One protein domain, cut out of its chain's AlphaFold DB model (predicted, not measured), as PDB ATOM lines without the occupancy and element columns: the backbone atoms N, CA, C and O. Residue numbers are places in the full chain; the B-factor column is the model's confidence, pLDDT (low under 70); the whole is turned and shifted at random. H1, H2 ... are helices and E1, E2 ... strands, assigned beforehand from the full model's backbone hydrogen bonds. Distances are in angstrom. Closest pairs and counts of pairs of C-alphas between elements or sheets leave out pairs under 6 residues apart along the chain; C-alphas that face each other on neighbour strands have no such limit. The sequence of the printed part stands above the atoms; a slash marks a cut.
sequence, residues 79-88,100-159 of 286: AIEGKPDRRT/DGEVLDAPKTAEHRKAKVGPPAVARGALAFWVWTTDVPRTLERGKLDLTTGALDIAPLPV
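This is residues 79 to 88 and 100 to 159 of the 286 residues of the protein "HEAT repeat domain-containing protein" of Deltaproteobacteria bacterium (UniProt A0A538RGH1). Picture one strongly twisted sheet in which E2, E3, E4 and E5 fold back and forth as three hairpins, with short E1 and E2 sharing one side of long E3. The small helix H1 sits in the stretch between E1 and E2. The 70 printed residues run E1 H1 E2 E3 E4 E5, mostly strand, with 30 in named elements; the sheet is branched, its pairs antiparallel. It is compact, radius of gyration of the C-alphas 12.3 A, but elongated, spanning 35 by 20 by 19 A.

Start at C-alpha 79, (188.104, 271.999, 133.821); residues 79 to 88 hold no named element. After the cut, find E1 at residues 102 to 104, from (179.630, 286.767, 125.950), then H1 at 110 to 114 and E2 at 121 to 123. E3, residues 126 to 132, is 19.5 A long; E4, 140 to 146, is 20.0 A; E5, 152 to 156, is 13.6 A and ends at (190.151, 290.804, 118.318).

Look first at E3: E1, beside 130 to 132, and E2, beside 126 to 128, lie on one side, E4 on the other. Check N 104 and O 130, 3.0 A, for E1; N 121 and O 128, 2.9 A, for E2; N 129 and O 143, 3.0 A, for E4. E2 to E5 form a meander, each strand the antiparallel neighbour of the one before; between E4 and E5, N 144 and O 153 are 2.8 A apart. H1, its O i to N i+4 pair within hydrogen-bond range, only grazes the sheet with residues 111 to 112.

The farthest C-alphas, Gly 82 and Val 159, are 36.2 A apart. Residues 89 to 99 are not printed; C-alphas 88 and 100 are 14.3 A apart. No link is long, and no printed residue is under 70 in pLDDT.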
ATOM      1  N   ALA A  79     189.322 272.049 134.615       95.88
ATOM      2  CA  ALA A  79     188.104 271.999 133.821       95.88
ATOM      3  C   ALA A  79     188.241 271.109 132.576       95.88
ATOM      4  O   ALA A  79     187.306 270.384 132.263       95.88
ATOM      5  N   ILE A  80     189.386 271.105 131.884       96.12
ATOM      6  CA  ILE A  80     189.632 270.186 130.758       96.12
ATOM      7  C   ILE A  80     189.542 268.721 131.219       96.12
ATOM      8  O   ILE A  80     188.902 267.907 130.551       96.12
ATOM      9  N   GLU A  81     190.145 268.386 132.363       95.12
ATOM     10  CA  GLU A  81     190.122 267.032 132.942       95.12
ATOM     11  C   GLU A  81     188.706 266.582 133.317       95.12
ATOM     12  O   GLU A  81     188.347 265.422 133.097       95.12
ATOM     13  N   GLY A  82     187.883 267.516 133.799       93.75
ATOM     14  CA  GLY A  82     186.462 267.308 134.075       93.75
ATOM     15  C   GLY A  82     185.602 267.030 132.837       93.75
ATOM     16  O   GLY A  82     184.452 266.618 132.975       93.75
ATOM     17  N   LYS A  83     186.133 267.237 131.622       94.06
ATOM     18  CA  LYS A  83     185.447 267.015 130.332       94.06
ATOM     19  C   LYS A  83     184.011 267.590 130.272       94.06
ATOM     20  O   LYS A  83     183.097 266.872 129.856       94.06
ATOM     21  N   PRO A  84     183.775 268.859 130.662       95.12
ATOM     22  CA  PRO A  84     182.475 269.496 130.496       95.12
ATOM     23  C   PRO A  84     182.144 269.673 129.009       95.12
ATOM     24  O   PRO A  84     182.982 269.472 128.122       95.12
ATOM     25  N   ASP A  85     180.919 270.104 128.713       95.50
ATOM     26  CA  ASP A  85     180.572 270.500 127.355       95.50
ATOM     27  C   ASP A  85     181.418 271.702 126.880       95.50
ATOM     28  O   ASP A  85     181.994 272.470 127.658       95.50
ATOM     29  N   ARG A  86     181.494 271.877 125.558       96.69
ATOM     30  CA  ARG A  86     182.373 272.869 124.919       96.69
ATOM     31  C   ARG A  86     182.032 274.308 125.302       96.69
ATOM     32  O   ARG A  86     182.932 275.142 125.361       96.69
ATOM     33  N   ARG A  87     180.752 274.606 125.545       96.25
ATOM     34  CA  ARG A  87     180.308 275.947 125.928       96.25
ATOM     35  C   ARG A  87     180.717 276.246 127.360       96.25
ATOM     36  O   ARG A  87     181.258 277.317 127.620       96.25
ATOM     37  N   THR A  88     180.511 275.294 128.260       95.50
ATOM     38  CA  THR A  88     180.984 275.383 129.643       95.50
ATOM     39  C   THR A  88     182.496 275.577 129.687       95.50
ATOM     40  O   THR A  88     182.964 276.507 130.338       95.50
ATOM     41  N   ASP A 100     184.828 289.363 130.704       78.44
ATOM     42  CA  ASP A 100     183.400 289.463 130.989       78.44
ATOM     43  C   ASP A 100     182.531 289.382 129.720       78.44
ATOM     44  O   ASP A 100     181.311 289.554 129.782       78.44
ATOM     45  N   GLY A 101     183.143 289.101 128.567       87.62
ATOM     46  CA  GLY A 101     182.462 288.949 127.291       87.62
ATOM     47  C   GLY A 101     181.439 287.806 127.244       87.62
ATOM     48  O   GLY A 101     181.381 286.898 128.074       87.62
ATOM     49  N   GLU A 102     180.608 287.825 126.207       92.06
ATOM     50  CA  GLU A 102     179.630 286.767 125.950       92.06
ATOM     51  C   GLU A 102     180.211 285.723 124.988       92.06
ATOM     52  O   GLU A 102     180.566 286.052 123.854       92.06
ATOM     53  N   VAL A 103     180.236 284.446 125.389       95.88
ATOM     54  CA  VAL A 103     180.510 283.340 124.455       95.88
ATOM     55  C   VAL A 103     179.312 283.153 123.524       95.88
ATOM     56  O   VAL A 103     178.207 282.851 123.980       95.88
ATOM     57  N   LEU A 104     179.535 283.297 122.218       96.75
ATOM     58  CA  LEU A 104     178.485 283.204 121.204       96.75
ATOM     59  C   LEU A 104     178.297 281.774 120.678       96.75
ATOM     60  O   LEU A 104     179.271 281.096 120.354       96.75
ATOM     61  N   ASP A 105     177.038 281.367 120.481       95.31
ATOM     62  CA  ASP A 105     176.699 280.124 119.760       95.31
ATOM     63  C   ASP A 105     176.299 280.350 118.304       95.31
ATOM     64  O   ASP A 105     176.353 279.441 117.481       95.31
ATOM     65  N   ALA A 106     175.840 281.557 117.991       95.19
ATOM     66  CA  ALA A 106     175.244 281.885 116.709       95.19
ATOM     67  C   ALA A 106     175.477 283.363 116.370       95.19
ATOM     68  O   ALA A 106     175.640 284.202 117.266       95.19
ATOM     69  N   PRO A 107     175.486 283.716 115.076       96.00
ATOM     70  CA  PRO A 107     175.691 285.090 114.667       96.00
ATOM     71  C   PRO A 107     174.445 285.939 114.956       96.00
ATOM     72  O   PRO A 107     173.341 285.603 114.536       96.00
ATOM     73  N   LYS A 108     174.637 287.083 115.623       92.94
ATOM     74  CA  LYS A 108     173.569 288.047 115.954       92.94
ATOM     75  C   LYS A 108     173.591 289.274 115.037       92.94
ATOM     76  O   LYS A 108     172.548 289.823 114.701       92.94
ATOM     77  N   THR A 109     174.774 289.675 114.572       92.12
ATOM     78  CA  THR A 109     174.979 290.856 113.720       92.12
ATOM     79  C   THR A 109     175.467 290.465 112.320       92.12
ATOM     80  O   THR A 109     175.818 289.310 112.058       92.12
ATOM     81  N   ALA A 110     175.493 291.427 111.391       91.50
ATOM     82  CA  ALA A 110     176.076 291.221 110.062       91.50
ATOM     83  C   ALA A 110     177.583 290.918 110.132       91.50
ATOM     84  O   ALA A 110     178.072 290.062 109.395       91.50
ATOM     85  N   GLU A 111     178.296 291.560 111.060       89.88
ATOM     86  CA  GLU A 111     179.704 291.280 111.347       89.88
ATOM     87  C   GLU A 111     179.901 289.824 111.781       89.88
ATOM     88  O   GLU A 111     180.738 289.122 111.217       89.88
ATOM     89  N   HIS A 112     179.062 289.324 112.696       94.88
ATOM     90  CA  HIS A 112     179.149 287.938 113.159       94.88
ATOM     91  C   HIS A 112     178.913 286.950 112.010       94.88
ATOM     92  O   HIS A 112     179.604 285.936 111.900       94.88
ATOM     93  N   ARG A 113     177.958 287.250 111.117       95.56
ATOM     94  CA  ARG A 113     177.708 286.433 109.919       95.56
ATOM     95  C   ARG A 113     178.918 286.432 108.984       95.56
ATOM     96  O   ARG A 113     179.333 285.363 108.542       95.56
ATOM     97  N   LYS A 114     179.522 287.598 108.734       93.38
ATOM     98  CA  LYS A 114     180.734 287.732 107.907       93.38
ATOM     99  C   LYS A 114     181.914 286.950 108.492       93.38
ATOM    100  O   LYS A 114     182.633 286.289 107.749       93.38
ATOM    101  N   ALA A 115     182.072 286.981 109.813       93.00
ATOM    102  CA  ALA A 115     183.099 286.236 110.539       93.00
ATOM    103  C   ALA A 115     182.802 284.729 110.671       93.00
ATOM    104  O   ALA A 115     183.659 283.980 111.137       93.00
ATOM    105  N   LYS A 116     181.618 284.270 110.233       95.12
ATOM    106  CA  LYS A 116     181.139 282.886 110.380       95.12
ATOM    107  C   LYS A 116     181.127 282.437 111.845       95.12
ATOM    108  O   LYS A 116     181.591 281.345 112.177       95.12
ATOM    109  N   VAL A 117     180.599 283.295 112.717       96.88
ATOM    110  CA  VAL A 117     180.369 282.956 114.124       96.88
ATOM    111  C   VAL A 117     179.467 281.728 114.214       96.88
ATOM    112  O   VAL A 117     178.449 281.641 113.530       96.88
ATOM    113  N   GLY A 118     179.850 280.795 115.075       96.19
ATOM    114  CA  GLY A 118     179.124 279.567 115.374       96.19
ATOM    115  C   GLY A 118     179.492 279.063 116.770       96.19
ATOM    116  O   GLY A 118     180.266 279.732 117.463       96.19
ATOM    117  N   PRO A 119     178.974 277.900 117.189       97.44
ATOM    118  CA  PRO A 119     179.171 277.411 118.543       97.44
ATOM    119  C   PRO A 119     180.624 277.000 118.802       97.44
ATOM    120  O   PRO A 119     181.348 276.669 117.855       97.44
ATOM    121  N   PRO A 120     181.053 276.962 120.080       97.94
ATOM    122  CA  PRO A 120     182.368 276.465 120.455       97.94
ATOM    123  C   PRO A 120     182.660 275.090 119.841       97.94
ATOM    124  O   PRO A 120     181.906 274.125 120.011       97.94
ATOM    125  N   ALA A 121     183.770 274.992 119.114       97.38
ATOM    126  CA  ALA A 121     184.107 273.831 118.301       97.38
ATOM    127  C   ALA A 121     185.555 273.402 118.522       97.38
ATOM    128  O   ALA A 121     186.455 274.233 118.630       97.38
ATOM    129  N   VAL A 122     185.785 272.090 118.565       96.81
ATOM    130  CA  VAL A 122     187.129 271.526 118.721       96.81
ATOM    131  C   VAL A 122     187.678 271.139 117.357       96.81
ATOM    132  O   VAL A 122     187.044 270.383 116.623       96.81
ATOM    133  N   ALA A 123     188.873 271.624 117.037       93.12
ATOM    134  CA  ALA A 123     189.621 271.223 115.856       93.12
ATOM    135  C   ALA A 123     191.113 271.154 116.189       93.12
ATOM    136  O   ALA A 123     191.664 272.076 116.786       93.12
ATOM    137  N   ARG A 124     191.775 270.063 115.778       92.69
ATOM    138  CA  ARG A 124     193.228 269.860 115.950       92.69
ATOM    139  C   ARG A 124     193.708 270.082 117.397       92.69
ATOM    140  O   ARG A 124     194.691 270.777 117.621       92.69
ATOM    141  N   GLY A 125     192.984 269.533 118.374       94.38
ATOM    142  CA  GLY A 125     193.354 269.623 119.793       94.38
ATOM    143  C   GLY A 125     193.099 270.981 120.457       94.38
ATOM    144  O   GLY A 125     193.454 271.154 121.617       94.38
ATOM    145  N   ALA A 126     192.461 271.930 119.767       97.06
ATOM    146  CA  ALA A 126     192.104 273.225 120.335       97.06
ATOM    147  C   ALA A 126     190.593 273.468 120.279       97.06
ATOM    148  O   ALA A 126     189.944 273.171 119.273       97.06
ATOM    149  N   LEU A 127     190.047 274.044 121.347       98.19
ATOM    150  CA  LEU A 127     188.707 274.614 121.375       98.19
ATOM    151  C   LEU A 127     188.766 276.039 120.816       98.19
ATOM    152  O   LEU A 127     189.437 276.903 121.373       98.19
ATOM    153  N   ALA A 128     188.049 276.283 119.725       97.50
ATOM    154  CA  ALA A 128     187.817 277.612 119.180       97.50
ATOM    155  C   ALA A 128     186.422 278.100 119.578       97.50
ATOM    156  O   ALA A 128     185.452 277.344 119.490       97.50
ATOM    157  N   PHE A 129     186.316 279.360 119.983       97.62
ATOM    158  CA  PHE A 129     185.056 279.994 120.362       97.62
ATOM    159  C   PHE A 129     185.074 281.489 120.031       97.62
ATOM    160  O   PHE A 129     186.120 282.061 119.728       97.62
ATOM    161  N   TRP A 130     183.898 282.109 120.052       97.50
ATOM    162  CA  TRP A 130     183.713 283.522 119.743       97.50
ATOM    163  C   TRP A 130     183.281 284.272 120.990       97.50
ATOM    164  O   TRP A 130     182.409 283.789 121.713       97.50
ATOM    165  N   VAL A 131     183.875 285.439 121.212       94.94
ATOM    166  CA  VAL A 131     183.590 286.307 122.354       94.94
ATOM    167  C   VAL A 131     183.061 287.634 121.832       94.94
ATOM    168  O   VAL A 131     183.659 288.252 120.951       94.94
ATOM    169  N   TRP A 132     181.919 288.059 122.358       93.00
ATOM    170  CA  TRP A 132     181.353 289.376 122.109       93.00
ATOM    171  C   TRP A 132     181.592 290.252 123.329       93.00
ATOM    172  O   TRP A 132     181.002 290.015 124.386       93.00
ATOM    173  N   THR A 133     182.476 291.237 123.188       87.69
ATOM    174  CA  THR A 133     182.970 292.020 124.326       87.69
ATOM    175  C   THR A 133     181.863 292.853 124.968       87.69
ATOM    176  O   THR A 133     180.801 293.073 124.376       87.69
ATOM    177  N   THR A 134     182.090 293.312 126.192       81.50
ATOM    178  CA  THR A 134     181.212 294.251 126.910       81.50
ATOM    179  C   THR A 134     181.663 295.704 126.750       81.50
ATOM    180  O   THR A 134     180.854 296.608 126.954       81.50
ATOM    181  N   ASP A 135     182.921 295.928 126.346       75.69
ATOM    182  CA  ASP A 135     183.483 297.265 126.148       75.69
ATOM    183  C   ASP A 135     182.730 298.068 125.087       75.69
ATOM    184  O   ASP A 135     182.000 297.532 124.252       75.69
ATOM    185  N   VAL A 136     182.944 299.382 125.106       78.19
ATOM    186  CA  VAL A 136     182.415 300.293 124.092       78.19
ATOM    187  C   VAL A 136     183.585 300.809 123.239       78.19
ATOM    188  O   VAL A 136     184.512 301.395 123.800       78.19
ATOM    189  N   PRO A 137     183.563 300.619 121.903       83.12
ATOM    190  CA  PRO A 137     182.592 299.819 121.156       83.12
ATOM    191  C   PRO A 137     182.753 298.323 121.441       83.12
ATOM    192  O   PRO A 137     183.853 297.845 121.722       83.12
ATOM    193  N   ARG A 138     181.649 297.579 121.314       86.94
ATOM    194  CA  ARG A 138     181.690 296.118 121.411       86.94
ATOM    195  C   ARG A 138     182.424 295.574 120.196       86.94
ATOM    196  O   ARG A 138     182.196 296.037 119.079       86.94
ATOM    197  N   THR A 139     183.290 294.599 120.418       88.06
ATOM    198  CA  THR A 139     184.097 293.983 119.368       88.06
ATOM    199  C   THR A 139     183.900 292.476 119.354       88.06
ATOM    200  O   THR A 139     183.453 291.869 120.331       88.06
ATOM    201  N   LEU A 140     184.179 291.870 118.204       92.88
ATOM    202  CA  LEU A 140     184.170 290.427 118.054       92.88
ATOM    203  C   LEU A 140     185.599 289.901 118.193       92.88
ATOM    204  O   LEU A 140     186.483 290.238 117.401       92.88
ATOM    205  N   GLU A 141     185.798 289.032 119.175       93.31
ATOM    206  CA  GLU A 141     187.073 288.383 119.443       93.31
ATOM    207  C   GLU A 141     186.978 286.877 119.218       93.31
ATOM    208  O   GLU A 141     185.909 286.256 119.299       93.31
ATOM    209  N   ARG A 142     188.126 286.274 118.922       95.00
ATOM    210  CA  ARG A 142     188.262 284.838 118.737       95.00
ATOM    211  C   ARG A 142     189.100 284.253 119.860       95.00
ATOM    212  O   ARG A 142     190.270 284.585 120.002       95.00
ATOM    213  N   GLY A 143     188.488 283.341 120.607       95.38
ATOM    214  CA  GLY A 143     189.145 282.529 121.616       95.38
ATOM    215  C   GLY A 143     189.691 281.233 121.025       95.38
ATOM    216  O   GLY A 143     189.027 280.560 120.227       95.38
ATOM    217  N   LYS A 144     190.901 280.864 121.436       96.81
ATOM    218  CA  LYS A 144     191.547 279.589 121.134       96.81
ATOM    219  C   LYS A 144     192.172 279.029 122.407       96.81
ATOM    220  O   LYS A 144     193.144 279.570 122.921       96.81
ATOM    221  N   LEU A 145     191.626 277.914 122.880       97.62
ATOM    222  CA  LEU A 145     192.136 277.161 124.018       97.62
ATOM    223  C   LEU A 145     192.788 275.867 123.532       97.62
ATOM    224  O   LEU A 145     192.120 275.002 122.969       97.62
ATOM    225  N   ASP A 146     194.081 275.716 123.777       96.75
ATOM    226  CA  ASP A 146     194.803 274.466 123.573       96.75
ATOM    227  C   ASP A 146     194.435 273.462 124.680       96.75
ATOM    228  O   ASP A 146     194.691 273.698 125.864       96.75
ATOM    229  N   LEU A 147     193.816 272.341 124.298       96.06
ATOM    230  CA  LEU A 147     193.264 271.364 125.244       96.06
ATOM    231  C   LEU A 147     194.334 270.474 125.887       96.06
ATOM    232  O   LEU A 147     194.026 269.726 126.807       96.06
ATOM    233  N   THR A 148     195.582 270.532 125.425       92.75
ATOM    234  CA  THR A 148     196.688 269.757 126.001       92.75
ATOM    235  C   THR A 148     197.452 270.584 127.025       92.75
ATOM    236  O   THR A 148     197.777 270.124 128.115       92.75
ATOM    237  N   THR A 149     197.745 271.834 126.687       90.88
ATOM    238  CA  THR A 149     198.594 272.713 127.492       90.88
ATOM    239  C   THR A 149     197.788 273.635 128.407       90.88
ATOM    240  O   THR A 149     198.352 274.189 129.365       90.88
ATOM    241  N   GLY A 150     196.500 273.840 128.115       90.94
ATOM    242  CA  GLY A 150     195.659 274.868 128.725       90.94
ATOM    243  C   GLY A 150     196.064 276.289 128.325       90.94
ATOM    244  O   GLY A 150     195.780 277.224 129.067       90.94
ATOM    245  N   ALA A 151     196.819 276.460 127.232       91.44
ATOM    246  CA  ALA A 151     197.167 277.782 126.720       91.44
ATOM    247  C   ALA A 151     195.931 278.432 126.090       91.44
ATOM    248  O   ALA A 151     195.273 277.819 125.250       91.44
ATOM    249  N   LEU A 152     195.632 279.660 126.503       93.00
ATOM    250  CA  LEU A 152     194.477 280.422 126.052       93.00
ATOM    251  C   LEU A 152     194.947 281.690 125.345       93.00
ATOM    252  O   LEU A 152     195.755 282.437 125.889       93.00
ATOM    253  N   ASP A 153     194.410 281.911 124.154       91.62
ATOM    254  CA  ASP A 153     194.569 283.132 123.374       91.62
ATOM    255  C   ASP A 153     193.178 283.685 123.056       91.62
ATOM    256  O   ASP A 153     192.322 282.951 122.559       91.62
ATOM    257  N   ILE A 154     192.935 284.950 123.390       90.38
ATOM    258  CA  ILE A 154     191.706 285.675 123.058       90.38
ATOM    259  C   ILE A 154     192.150 286.980 122.424       90.38
ATOM    260  O   ILE A 154     192.851 287.773 123.051       90.38
ATOM    261  N   ALA A 155     191.772 287.179 121.165       87.62
ATOM    262  CA  ALA A 155     192.211 288.335 120.404       87.62
ATOM    263  C   ALA A 155     191.090 288.882 119.514       87.62
ATOM    264  O   ALA A 155     190.297 288.098 118.969       87.62
ATOM    265  N   PRO A 156     191.039 290.210 119.303       87.12
ATOM    266  CA  PRO A 156     190.151 290.804 118.318       87.12
ATOM    267  C   PRO A 156     190.472 290.297 116.919       87.12
ATOM    268  O   PRO A 156     191.611 289.948 116.590       87.12
ATOM    269  N   LEU A 157     189.449 290.270 116.067       86.31
ATOM    270  CA  LEU A 157     189.674 290.031 114.650       86.31
ATOM    271  C   LEU A 157     190.594 291.113 114.061       86.31
ATOM    272  O   LEU A 157     190.521 292.270 114.477       86.31
ATOM    273  N   PRO A 158     191.433 290.770 113.065       85.88
ATOM    274  CA  PRO A 158     192.246 291.761 112.380       85.88
ATOM    275  C   PRO A 158     191.366 292.864 111.784       85.88
ATOM    276  O   PRO A 158     190.476 292.599 110.972       85.88
ATOM    277  N   VAL A 159     191.637 294.103 112.178       86.62
ATOM    278  CA  VAL A 159     191.000 295.315 111.658       86.62
ATOM    279  C   VAL A 159     192.051 296.222 111.026       86.62
ATOM    280  O   VAL A 159     193.254 296.000 111.175       86.62
TER     281      VAL A 159